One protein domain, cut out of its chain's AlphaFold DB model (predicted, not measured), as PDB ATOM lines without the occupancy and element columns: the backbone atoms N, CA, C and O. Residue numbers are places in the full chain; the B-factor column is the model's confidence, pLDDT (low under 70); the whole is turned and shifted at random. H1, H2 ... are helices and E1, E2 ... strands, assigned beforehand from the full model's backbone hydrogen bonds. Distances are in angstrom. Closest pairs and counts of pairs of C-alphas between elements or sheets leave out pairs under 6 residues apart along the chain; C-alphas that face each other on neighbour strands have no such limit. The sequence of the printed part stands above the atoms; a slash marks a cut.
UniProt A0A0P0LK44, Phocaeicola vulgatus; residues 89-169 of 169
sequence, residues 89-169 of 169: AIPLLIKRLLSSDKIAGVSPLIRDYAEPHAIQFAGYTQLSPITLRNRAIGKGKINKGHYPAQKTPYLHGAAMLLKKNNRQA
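Overview. This is residues 89 to 169 of the 169 residues of a protein of Phocaeicola vulgatus (UniProt A0A0P0LK44). There is little regular structure: this is mostly winding loop, with the short helix H1 beside strand E2 towards one end and the short strand E1 towards the other. Between E1 and E2 the chain makes a long loop, out and back through residues 122 to 138, and after E2 a tail runs to residue 169. The printed part has 81 residues, 17 of them in named elements, in the order H1, E1, E2, a mixed class. It is only just loose, close to compact, with a radius of gyration of the C-alphas of 14.2 A and spans of 44 by 36 by 20 A.

Arrangement. H1, residues 90 to 98, has every O i to N i+4 pair within hydrogen-bond range. E1, residues 119 to 121, is apart from H1; residues 110 to 111 pair antiparallel with it. E2, residues 159 to 163, is apart from E1; residues 105 to 106 pair antiparallel with its residues 161 to 162. The closest C-alphas of H1 and E2, Leu 93 and Leu 161, are 7.2 A apart. Neither strand pairs with a named strand.

Along the chain. H1 begins at C-alpha 90 (326.321, 317.944, 356.478) and is 12.2 A long. E1 is 5.6 A long. E2 is 13.8 A long and ends at C-alpha 163 (327.298, 308.702, 365.823).

Size, cuts and confidence. The C-alphas farthest apart, Ile 142 and Ala 169, are 46.8 A apart. The printed part has no cut. Both links are long, with 20 and 37 residues. Residues 146 and 166 to 169 have pLDDT under 70.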
ATOM      1  N   ALA A  89     324.306 320.851 354.208       93.00
ATOM      2  CA  ALA A  89     324.307 321.125 355.642       93.00
ATOM      3  C   ALA A  89     325.127 320.102 356.443       93.00
ATOM      4  O   ALA A  89     325.255 320.252 357.663       93.00
ATOM      5  N   ILE A  90     325.682 319.072 355.795       95.44
ATOM      6  CA  ILE A  90     326.321 317.944 356.478       95.44
ATOM      7  C   ILE A  90     327.504 318.383 357.355       95.44
ATOM      8  O   ILE A  90     327.552 317.963 358.517       95.44
ATOM      9  N   PRO A  91     328.396 319.296 356.915       95.06
ATOM     10  CA  PRO A  91     329.519 319.739 357.740       95.06
ATOM     11  C   PRO A  91     329.068 320.426 359.028       95.06
ATOM     12  O   PRO A  91     329.673 320.238 360.083       95.06
ATOM     13  N   LEU A  92     327.973 321.193 358.974       94.12
ATOM     14  CA  LEU A  92     327.415 321.873 360.144       94.12
ATOM     15  C   LEU A  92     326.812 320.873 361.135       94.12
ATOM     16  O   LEU A  92     327.000 321.020 362.345       94.12
ATOM     17  N   LEU A  93     326.129 319.841 360.630       95.81
ATOM     18  CA  LEU A  93     325.586 318.767 361.460       95.81
ATOM     19  C   LEU A  93     326.705 317.981 362.146       95.81
ATOM     20  O   LEU A  93     326.661 317.810 363.365       95.81
ATOM     21  N   ILE A  94     327.740 317.579 361.404       95.88
ATOM     22  CA  ILE A  94     328.905 316.873 361.960       95.88
ATOM     23  C   ILE A  94     329.622 317.755 362.986       95.88
ATOM     24  O   ILE A  94     329.877 317.305 364.103       95.88
ATOM     25  N   LYS A  95     329.883 319.031 362.668       95.44
ATOM     26  CA  LYS A  95     330.498 319.981 363.610       95.44
ATOM     27  C   LYS A  95     329.703 320.064 364.910       95.44
ATOM     28  O   LYS A  95     330.290 320.032 365.991       95.44
ATOM     29  N   ARG A  96     328.369 320.135 364.837       95.81
ATOM     30  CA  ARG A  96     327.528 320.158 366.040       95.81
ATOM     31  C   ARG A  96     327.586 318.833 366.798       95.81
ATOM     32  O   ARG A  96     327.745 318.859 368.017       95.81
ATOM     33  N   LEU A  97     327.492 317.706 366.100       95.75
ATOM     34  CA  LEU A  97     327.552 316.363 366.677       95.75
ATOM     35  C   LEU A  97     328.871 316.104 367.425       95.75
ATOM     36  O   LEU A  97     328.880 315.435 368.458       95.75
ATOM     37  N   LEU A  98     329.979 316.655 366.927       95.12
ATOM     38  CA  LEU A  98     331.309 316.524 367.528       95.12
ATOM     39  C   LEU A  98     331.630 317.600 368.574       95.12
ATOM     40  O   LEU A  98     332.594 317.447 369.312       95.12
ATOM     41  N   SER A  99     330.824 318.663 368.688       95.88
ATOM     42  CA  SER A  99     331.085 319.761 369.637       95.88
ATOM     43  C   SER A  99     331.011 319.362 371.118       95.88
ATOM     44  O   SER A  99     331.393 320.144 371.984       95.88
ATOM     45  N   SER A 100     330.487 318.175 371.429       94.56
ATOM     46  CA  SER A 100     330.481 317.609 372.775       94.56
ATOM     47  C   SER A 100     330.244 316.101 372.721       94.56
ATOM     48  O   SER A 100     329.375 315.629 371.985       94.56
ATOM     49  N   ASP A 101     330.926 315.342 373.576       91.38
ATOM     50  CA  ASP A 101     330.686 313.899 373.730       91.38
ATOM     51  C   ASP A 101     329.324 313.571 374.356       91.38
ATOM     52  O   ASP A 101     328.838 312.451 374.240       91.38
ATOM     53  N   LYS A 102     328.647 314.572 374.932       93.44
ATOM     54  CA  LYS A 102     327.271 314.446 375.437       93.44
ATOM     55  C   LYS A 102     326.215 314.449 374.322       93.44
ATOM     56  O   LYS A 102     325.032 314.279 374.610       93.44
ATOM     57  N   ILE A 103     326.605 314.685 373.065       94.38
ATOM     58  CA  ILE A 103     325.696 314.723 371.913       94.38
ATOM     59  C   ILE A 103     325.809 313.398 371.150       94.38
ATOM     60  O   ILE A 103     326.816 313.123 370.495       94.38
ATOM     61  N   ALA A 104     324.750 312.589 371.225       91.88
ATOM     62  CA  ALA A 104     324.644 311.322 370.496       91.88
ATOM     63  C   ALA A 104     324.068 311.491 369.078       91.88
ATOM     64  O   ALA A 104     324.340 310.675 368.196       91.88
ATOM     65  N   GLY A 105     323.298 312.559 368.851       96.19
ATOM     66  CA  GLY A 105     322.644 312.818 367.577       96.19
ATOM     67  C   GLY A 105     322.161 314.253 367.414       96.19
ATOM     68  O   GLY A 105     322.024 314.995 368.390       96.19
ATOM     69  N   VAL A 106     321.919 314.643 366.166       97.50
ATOM     70  CA  VAL A 106     321.446 315.972 365.762       97.50
ATOM     71  C   VAL A 106     320.420 315.850 364.637       97.50
ATOM     72  O   VAL A 106     320.481 314.928 363.830       97.50
ATOM     73  N   SER A 107     319.502 316.808 364.552       96.94
ATOM     74  CA  SER A 107     318.608 316.979 363.402       96.94
ATOM     75  C   SER A 107     318.868 318.343 362.765       96.94
ATOM     76  O   SER A 107     319.154 319.299 363.497       96.94
ATOM     77  N   PRO A 108     318.771 318.463 361.431       95.56
ATOM     78  CA  PRO A 108     318.810 319.758 360.772       95.56
ATOM     79  C   PRO A 108     317.562 320.582 361.098       95.56
ATOM     80  O   PRO A 108     316.545 320.065 361.561       95.56
ATOM     81  N   LEU A 109     317.639 321.880 360.806       94.44
ATOM     82  CA  LEU A 109     316.436 322.678 360.601       94.44
ATOM     83  C   LEU A 109     315.737 322.165 359.339       94.44
ATOM     84  O   LEU A 109     316.378 322.042 358.296       94.44
ATOM     85  N   ILE A 110     314.437 321.907 359.436       94.75
ATOM     86  CA  ILE A 110     313.607 321.447 358.321       94.75
ATOM     87  C   ILE A 110     312.661 322.580 357.937       94.75
ATOM     88  O   ILE A 110     312.038 323.210 358.800       94.75
ATOM     89  N   ARG A 111     312.605 322.859 356.638       94.25
ATOM     90  CA  ARG A 111     311.719 323.850 356.020       94.25
ATOM     91  C   ARG A 111     310.459 323.137 355.546       94.25
ATOM     92  O   ARG A 111     310.522 321.948 355.257       94.25
ATOM     93  N   ASP A 112     309.348 323.854 355.507       94.12
ATOM     94  CA  ASP A 112     308.127 323.313 354.919       94.12
ATOM     95  C   ASP A 112     308.318 323.107 353.407       94.12
ATOM     96  O   ASP A 112     309.013 323.895 352.760       94.12
ATOM     97  N   TYR A 113     307.755 322.029 352.861       91.56
ATOM     98  CA  TYR A 113     307.881 321.706 351.440       91.56
ATOM     99  C   TYR A 113     307.021 322.630 350.564       91.56
ATOM    100  O   TYR A 113     307.496 323.131 349.546       91.56
ATOM    101  N   ALA A 114     305.779 322.901 350.979       92.12
ATOM    102  CA  ALA A 114     304.836 323.740 350.239       92.12
ATOM    103  C   ALA A 114     305.146 325.233 350.409       92.12
ATOM    104  O   ALA A 114     304.979 326.020 349.476       92.12
ATOM    105  N   GLU A 115     305.650 325.619 351.580       92.81
ATOM    106  CA  GLU A 115     306.104 326.978 351.861       92.81
ATOM    107  C   GLU A 115     307.598 326.989 352.214       92.81
ATOM    108  O   GLU A 115     307.954 327.108 353.389       92.81
ATOM    109  N   PRO A 116     308.519 326.947 351.231       86.81
ATOM    110  CA  PRO A 116     309.947 326.817 351.508       86.81
ATOM    111  C   PRO A 116     310.487 327.879 352.466       86.81
ATOM    112  O   PRO A 116     311.456 327.645 353.181       86.81
ATOM    113  N   HIS A 117     309.931 329.087 352.504       89.31
ATOM    114  CA  HIS A 117     310.398 330.120 353.432       89.31
ATOM    115  C   HIS A 117     309.988 329.864 354.887       89.31
ATOM    116  O   HIS A 117     310.615 330.431 355.783       89.31
ATOM    117  N   ALA A 118     308.998 329.012 355.139       93.75
ATOM    118  CA  ALA A 118     308.534 328.645 356.463       93.75
ATOM    119  C   ALA A 118     309.351 327.492 357.062       93.75
ATOM    120  O   ALA A 118     309.892 326.620 356.379       93.75
ATOM    121  N   ILE A 119     309.458 327.491 358.385       94.31
ATOM    122  CA  ILE A 119     310.080 326.408 359.143       94.31
ATOM    123  C   ILE A 119     309.023 325.356 359.455       94.31
ATOM    124  O   ILE A 119     307.950 325.686 359.957       94.31
ATOM    125  N   GLN A 120     309.364 324.089 359.244       94.88
ATOM    126  CA  GLN A 120     308.616 322.945 359.760       94.88
ATOM    127  C   GLN A 120     309.142 322.541 361.142       94.88
ATOM    128  O   GLN A 120     308.362 322.286 362.061       94.88
ATOM    129  N   PHE A 121     310.470 322.516 361.304       94.94
ATOM    130  CA  PHE A 121     311.125 322.076 362.532       94.94
ATOM    131  C   PHE A 121     312.451 322.802 362.788       94.94
ATOM    132  O   PHE A 121     313.355 322.789 361.956       94.94
ATOM    133  N   ALA A 122     312.595 323.363 363.991       94.69
ATOM    134  CA  ALA A 122     313.863 323.852 364.544       94.69
ATOM    135  C   ALA A 122     314.111 323.328 365.978       94.69
ATOM    136  O   ALA A 122     314.821 323.951 366.769       94.69
ATOM    137  N   GLY A 123     313.490 322.202 366.342       95.12
ATOM    138  CA  GLY A 123     313.465 321.641 367.696       95.12
ATOM    139  C   GLY A 123     312.041 321.384 368.186       95.12
ATOM    140  O   GLY A 123     311.067 321.755 367.532       95.12
ATOM    141  N   TYR A 124     311.917 320.764 369.354       95.69
ATOM    142  CA  TYR A 124     310.640 320.465 369.994       95.69
ATOM    143  C   TYR A 124     310.557 321.057 371.400       95.69
ATOM    144  O   TYR A 124     311.553 321.118 372.123       95.69
ATOM    145  N   THR A 125     309.353 321.442 371.824       95.12
ATOM    146  CA  THR A 125     309.075 321.637 373.253       95.12
ATOM    147  C   THR A 125     309.069 320.290 373.977       95.12
ATOM    148  O   THR A 125     308.866 319.249 373.346       95.12
ATOM    149  N   GLN A 126     309.244 320.311 375.304       94.44
ATOM    150  CA  GLN A 126     309.099 319.115 376.141       94.44
ATOM    151  C   GLN A 126     307.750 318.431 375.907       94.44
ATOM    152  O   GLN A 126     306.741 319.093 375.638       94.44
ATOM    153  N   LEU A 127     307.760 317.104 375.999       93.69
ATOM    154  CA  LEU A 127     306.556 316.297 375.916       93.69
ATOM    155  C   LEU A 127     305.766 316.453 377.218       93.69
ATOM    156  O   LEU A 127     306.320 316.297 378.306       93.69
ATOM    157  N   SER A 128     304.478 316.767 377.118       94.31
ATOM    158  CA  SER A 128     303.588 316.767 378.279       94.31
ATOM    159  C   SER A 128     303.514 315.348 378.860       94.31
ATOM    160  O   SER A 128     303.147 314.437 378.119       94.31
ATOM    161  N   PRO A 129     303.785 315.140 380.162       92.88
ATOM    162  CA  PRO A 129     303.728 313.804 380.763       92.88
ATOM    163  C   PRO A 129     302.300 313.249 380.846       92.88
ATOM    164  O   PRO A 129     302.118 312.051 381.008       92.88
ATOM    165  N   ILE A 130     301.288 314.117 380.726       95.06
ATOM    166  CA  ILE A 130     299.873 313.744 380.825       95.06
ATOM    167  C   ILE A 130     299.297 313.459 379.439       95.06
ATOM    168  O   ILE A 130     298.635 312.452 379.228       95.06
ATOM    169  N   THR A 131     299.532 314.361 378.481       95.06
ATOM    170  CA  THR A 131     298.888 314.272 377.158       95.06
ATOM    171  C   THR A 131     299.775 313.647 376.091       95.06
ATOM    172  O   THR A 131     299.295 313.397 374.990       95.06
ATOM    173  N   LEU A 132     301.068 313.454 376.380       92.00
ATOM    174  CA  LEU A 132     302.091 313.046 375.414       92.00
ATOM    175  C   LEU A 132     302.131 313.946 374.165       92.00
ATOM    176  O   LEU A 132     302.487 313.512 373.074       92.00
ATOM    177  N   ARG A 133     301.758 315.225 374.316       93.56
ATOM    178  CA  ARG A 133     301.787 316.237 373.252       93.56
ATOM    179  C   ARG A 133     302.949 317.197 373.433       93.56
ATOM    180  O   ARG A 133     303.371 317.483 374.555       93.56
ATOM    181  N   ASN A 134     303.403 317.764 372.326       94.62
ATOM    182  CA  ASN A 134     304.354 318.864 372.288       94.62
ATOM    183  C   ASN A 134     304.132 319.734 371.036       94.62
ATOM    184  O   ASN A 134     303.131 319.581 370.333       94.62
ATOM    185  N   ARG A 135     305.043 320.677 370.768       94.00
ATOM    186  CA  ARG A 135     305.005 321.531 369.574       94.00
ATOM    187  C   ARG A 135     306.383 321.624 368.932       94.00
ATOM    188  O   ARG A 135     307.397 321.672 369.629       94.00
ATOM    189  N   ALA A 136     306.407 321.703 367.603       94.31
ATOM    190  CA  ALA A 136     307.610 322.043 366.856       94.31
ATOM    191  C   ALA A 136     307.949 323.527 367.060       94.31
ATOM    192  O   ALA A 136     307.111 324.414 366.878       94.31
ATOM    193  N   ILE A 137     309.190 323.799 367.446       93.50
ATOM    194  CA  ILE A 137     309.721 325.148 367.609       93.50
ATOM    195  C   ILE A 137     309.949 325.742 366.220       93.50
ATOM    196  O   ILE A 137     310.549 325.109 365.355       93.50
ATOM    197  N   GLY A 138     309.471 326.969 366.020       92.12
ATOM    198  CA  GLY A 138     309.622 327.699 364.762       92.12
ATOM    199  C   GLY A 138     308.569 327.377 363.702       92.12
ATOM    200  O   GLY A 138     308.540 328.089 362.707       92.12
ATOM    201  N   LYS A 139     307.688 326.386 363.911       93.81
ATOM    202  CA  LYS A 139     306.691 325.980 362.908       93.81
ATOM    203  C   LYS A 139     305.891 327.177 362.367       93.81
ATOM    204  O   LYS A 139     305.345 327.946 363.158       93.81
ATOM    205  N   GLY A 140     305.849 327.328 361.043       93.25
ATOM    206  CA  GLY A 140     305.147 328.409 360.332       93.25
ATOM    207  C   GLY A 140     305.852 329.770 360.354       93.25
ATOM    208  O   GLY A 140     305.378 330.721 359.742       93.25
ATOM    209  N   LYS A 141     306.992 329.910 361.045       92.56
ATOM    210  CA  LYS A 141     307.773 331.154 361.029       92.56
ATOM    211  C   LYS A 141     308.685 331.195 359.811       92.56
ATOM    212  O   LYS A 141     309.294 330.187 359.457       92.56
ATOM    213  N   ILE A 142     308.869 332.391 359.254       90.50
ATOM    214  CA  ILE A 142     309.841 332.624 358.184       90.50
ATOM    215  C   ILE A 142     311.261 332.340 358.693       90.50
ATOM    216  O   ILE A 142     311.696 332.853 359.732       90.50
ATOM    217  N   ASN A 143     312.003 331.545 357.929       84.12
ATOM    218  CA  ASN A 143     313.408 331.270 358.159       84.12
ATOM    219  C   ASN A 143     314.268 332.480 357.763       84.12
ATOM    220  O   ASN A 143     314.666 332.630 356.613       84.12
ATOM    221  N   LYS A 144     314.600 333.327 358.742       81.75
ATOM    222  CA  LYS A 144     315.506 334.480 358.573       81.75
ATOM    223  C   LYS A 144     316.997 334.120 358.721       81.75
ATOM    224  O   LYS A 144     317.808 334.992 359.022       81.75
ATOM    225  N   GLY A 145     317.361 332.838 358.624       72.06
ATOM    226  CA  GLY A 145     318.746 332.354 358.735       72.06
ATOM    227  C   GLY A 145     319.311 332.254 360.160       72.06
ATOM    228  O   GLY A 145     320.362 331.651 360.350       72.06
ATOM    229  N   HIS A 146     318.606 332.770 361.170       66.75
ATOM    230  CA  HIS A 146     319.087 332.862 362.554       66.75
ATOM    231  C   HIS A 146     318.338 331.913 363.498       66.75
ATOM    232  O   HIS A 146     317.641 332.349 364.412       66.75
ATOM    233  N   TYR A 147     318.476 330.604 363.282       79.00
ATOM    234  CA  TYR A 147     318.004 329.588 364.229       79.00
ATOM    235  C   TYR A 147     319.204 328.838 364.811       79.00
ATOM    236  O   TYR A 147     319.723 327.927 364.161       79.00
ATOM    237  N   PRO A 148     319.696 329.234 366.002       83.56
ATOM    238  CA  PRO A 148     320.832 328.568 366.617       83.56
ATOM    239  C   PRO A 148     320.477 327.125 366.975       83.56
ATOM    240  O   PRO A 148     319.351 326.814 367.367       83.56
ATOM    241  N   ALA A 149     321.463 326.235 366.865       88.00
ATOM    242  CA  ALA A 149     321.301 324.859 367.306       88.00
ATOM    243  C   ALA A 149     320.999 324.824 368.811       88.00
ATOM    244  O   ALA A 149     321.744 325.381 369.617       88.00
ATOM    245  N   GLN A 150     319.940 324.118 369.192       91.12
ATOM    246  CA  GLN A 150     319.475 324.029 370.574       91.12
ATOM    247  C   GLN A 150     319.238 322.579 370.989       91.12
ATOM    248  O   GLN A 150     319.079 321.687 370.152       91.12
ATOM    249  N   LYS A 151     319.230 322.331 372.300       93.38
ATOM    250  CA  LYS A 151     318.838 321.027 372.841       93.38
ATOM    251  C   LYS A 151     317.344 320.815 372.579       93.38
ATOM    252  O   LYS A 151     316.538 321.697 372.850       93.38
ATOM    253  N   THR A 152     316.992 319.634 372.089       94.19
ATOM    254  CA  THR A 152     315.613 319.199 371.832       94.19
ATOM    255  C   THR A 152     315.357 317.900 372.606       94.19
ATOM    256  O   THR A 152     316.301 317.122 372.770       94.19
ATOM    257  N   PRO A 153     314.142 317.650 373.129       93.12
ATOM    258  CA  PRO A 153     313.836 316.419 373.865       93.12
ATOM    259  C   PRO A 153     313.958 315.158 373.001       93.12
ATOM    260  O   PRO A 153     314.255 314.092 373.522       93.12
ATOM    261  N   TYR A 154     313.758 315.286 371.689       93.00
ATOM    262  CA  TYR A 154     313.962 314.218 370.716       93.00
ATOM    263  C   TYR A 154     314.275 314.790 369.329       93.00
ATOM    264  O   TYR A 154     314.046 315.975 369.058       93.00
ATOM    265  N   LEU A 155     314.854 313.943 368.477       95.50
ATOM    266  CA  LEU A 155     315.230 314.259 367.098       95.50
ATOM    267  C   LEU A 155     314.026 314.135 366.156       95.50
ATOM    268  O   LEU A 155     313.068 313.422 366.452       95.50
ATOM    269  N   HIS A 156     314.065 314.836 365.026       95.50
ATOM    270  CA  HIS A 156     312.984 314.789 364.044       95.50
ATOM    271  C   HIS A 156     313.066 313.508 363.209       95.50
ATOM    272  O   HIS A 156     314.118 313.205 362.651       95.50
ATOM    273  N   GLY A 157     311.946 312.789 363.083       92.56
ATOM    274  CA  GLY A 157     311.876 311.496 362.385       92.56
ATOM    275  C   GLY A 157     312.349 311.541 360.931       92.56
ATOM    276  O   GLY A 157     313.010 310.616 360.484       92.56
ATOM    277  N   ALA A 158     312.075 312.646 360.232       94.31
ATOM    278  CA  ALA A 158     312.438 312.799 358.823       94.31
ATOM    279  C   ALA A 158     313.946 312.944 358.555       94.31
ATOM    280  O   ALA A 158     314.384 312.670 357.443       94.31
ATOM    281  N   ALA A 159     314.731 313.406 359.536       95.94
ATOM    282  CA  ALA A 159     316.160 313.653 359.361       95.94
ATOM    283  C   ALA A 159     316.897 313.631 360.707       95.94
ATOM    284  O   ALA A 159     316.750 314.541 361.534       95.94
ATOM    285  N   MET A 160     317.747 312.625 360.916       96.19
ATOM    286  CA  MET A 160     318.596 312.530 362.107       96.19
ATOM    287  C   MET A 160     319.984 311.966 361.793       96.19
ATOM    288  O   MET A 160     320.122 310.865 361.268       96.19
ATOM    289  N   LEU A 161     321.020 312.722 362.156       97.31
ATOM    290  CA  LEU A 161     322.415 312.308 362.072       97.31
ATOM    291  C   LEU A 161     322.884 311.820 363.445       97.31
ATOM    292  O   LEU A 161     322.778 312.546 364.436       97.31
ATOM    293  N   LEU A 162     323.432 310.614 363.496       96.44
ATOM    294  CA  LEU A 162     323.845 309.912 364.706       96.44
ATOM    295  C   LEU A 162     325.317 309.491 364.607       96.44
ATOM    296  O   LEU A 162     325.818 309.179 363.520       96.44
ATOM    297  N   LYS A 163     326.011 309.417 365.748       91.88
ATOM    298  CA  LYS A 163     327.298 308.702 365.823       91.88
ATOM    299  C   LYS A 163     327.021 307.199 365.754       91.88
ATOM    300  O   LYS A 163     326.209 306.695 366.529       91.88
ATOM    301  N   LYS A 164     327.706 306.471 364.867       87.06
ATOM    302  CA  LYS A 164     327.683 305.009 364.912       87.06
ATOM    303  C   LYS A 164     328.611 304.574 366.043       87.06
ATOM    304  O   LYS A 164     329.826 304.718 365.946       87.06
ATOM    305  N   ASN A 165     328.045 304.088 367.144       75.38
ATOM    306  CA  ASN A 165     328.857 303.476 368.187       75.38
ATOM    307  C   ASN A 165     329.378 302.147 367.642       75.38
ATOM    308  O   ASN A 165     328.584 301.251 367.355       75.38
ATOM    309  N   ASN A 166     330.698 302.020 367.503       54.19
ATOM    310  CA  ASN A 166     331.334 300.733 367.254       54.19
ATOM    311  C   ASN A 166     331.117 299.864 368.496       54.19
ATOM    312  O   ASN A 166     331.947 299.846 369.402       54.19
ATOM    313  N   ARG A 167     329.984 299.164 368.572       45.44
ATOM    314  CA  ARG A 167     329.917 297.954 369.384       45.44
ATOM    315  C   ARG A 167     330.792 296.943 368.654       45.44
ATOM    316  O   ARG A 167     330.368 296.389 367.646       45.44
ATOM    317  N   GLN A 168     332.042 296.809 369.097       30.69
ATOM    318  CA  GLN A 168     332.785 295.580 368.851       30.69
ATOM    319  C   GLN A 168     331.910 294.445 369.393       30.69
ATOM    320  O   GLN A 168     331.452 294.521 370.536       30.69
ATOM    321  N   ALA A 169     331.562 293.517 368.502       35.00
ATOM    322  CA  ALA A 169     330.968 292.239 368.860       35.00
ATOM    323  C   ALA A 169     331.984 291.401 369.641       35.00
ATOM    324  O   ALA A 169     333.196 291.572 369.367       35.00
TER     325      ALA A 169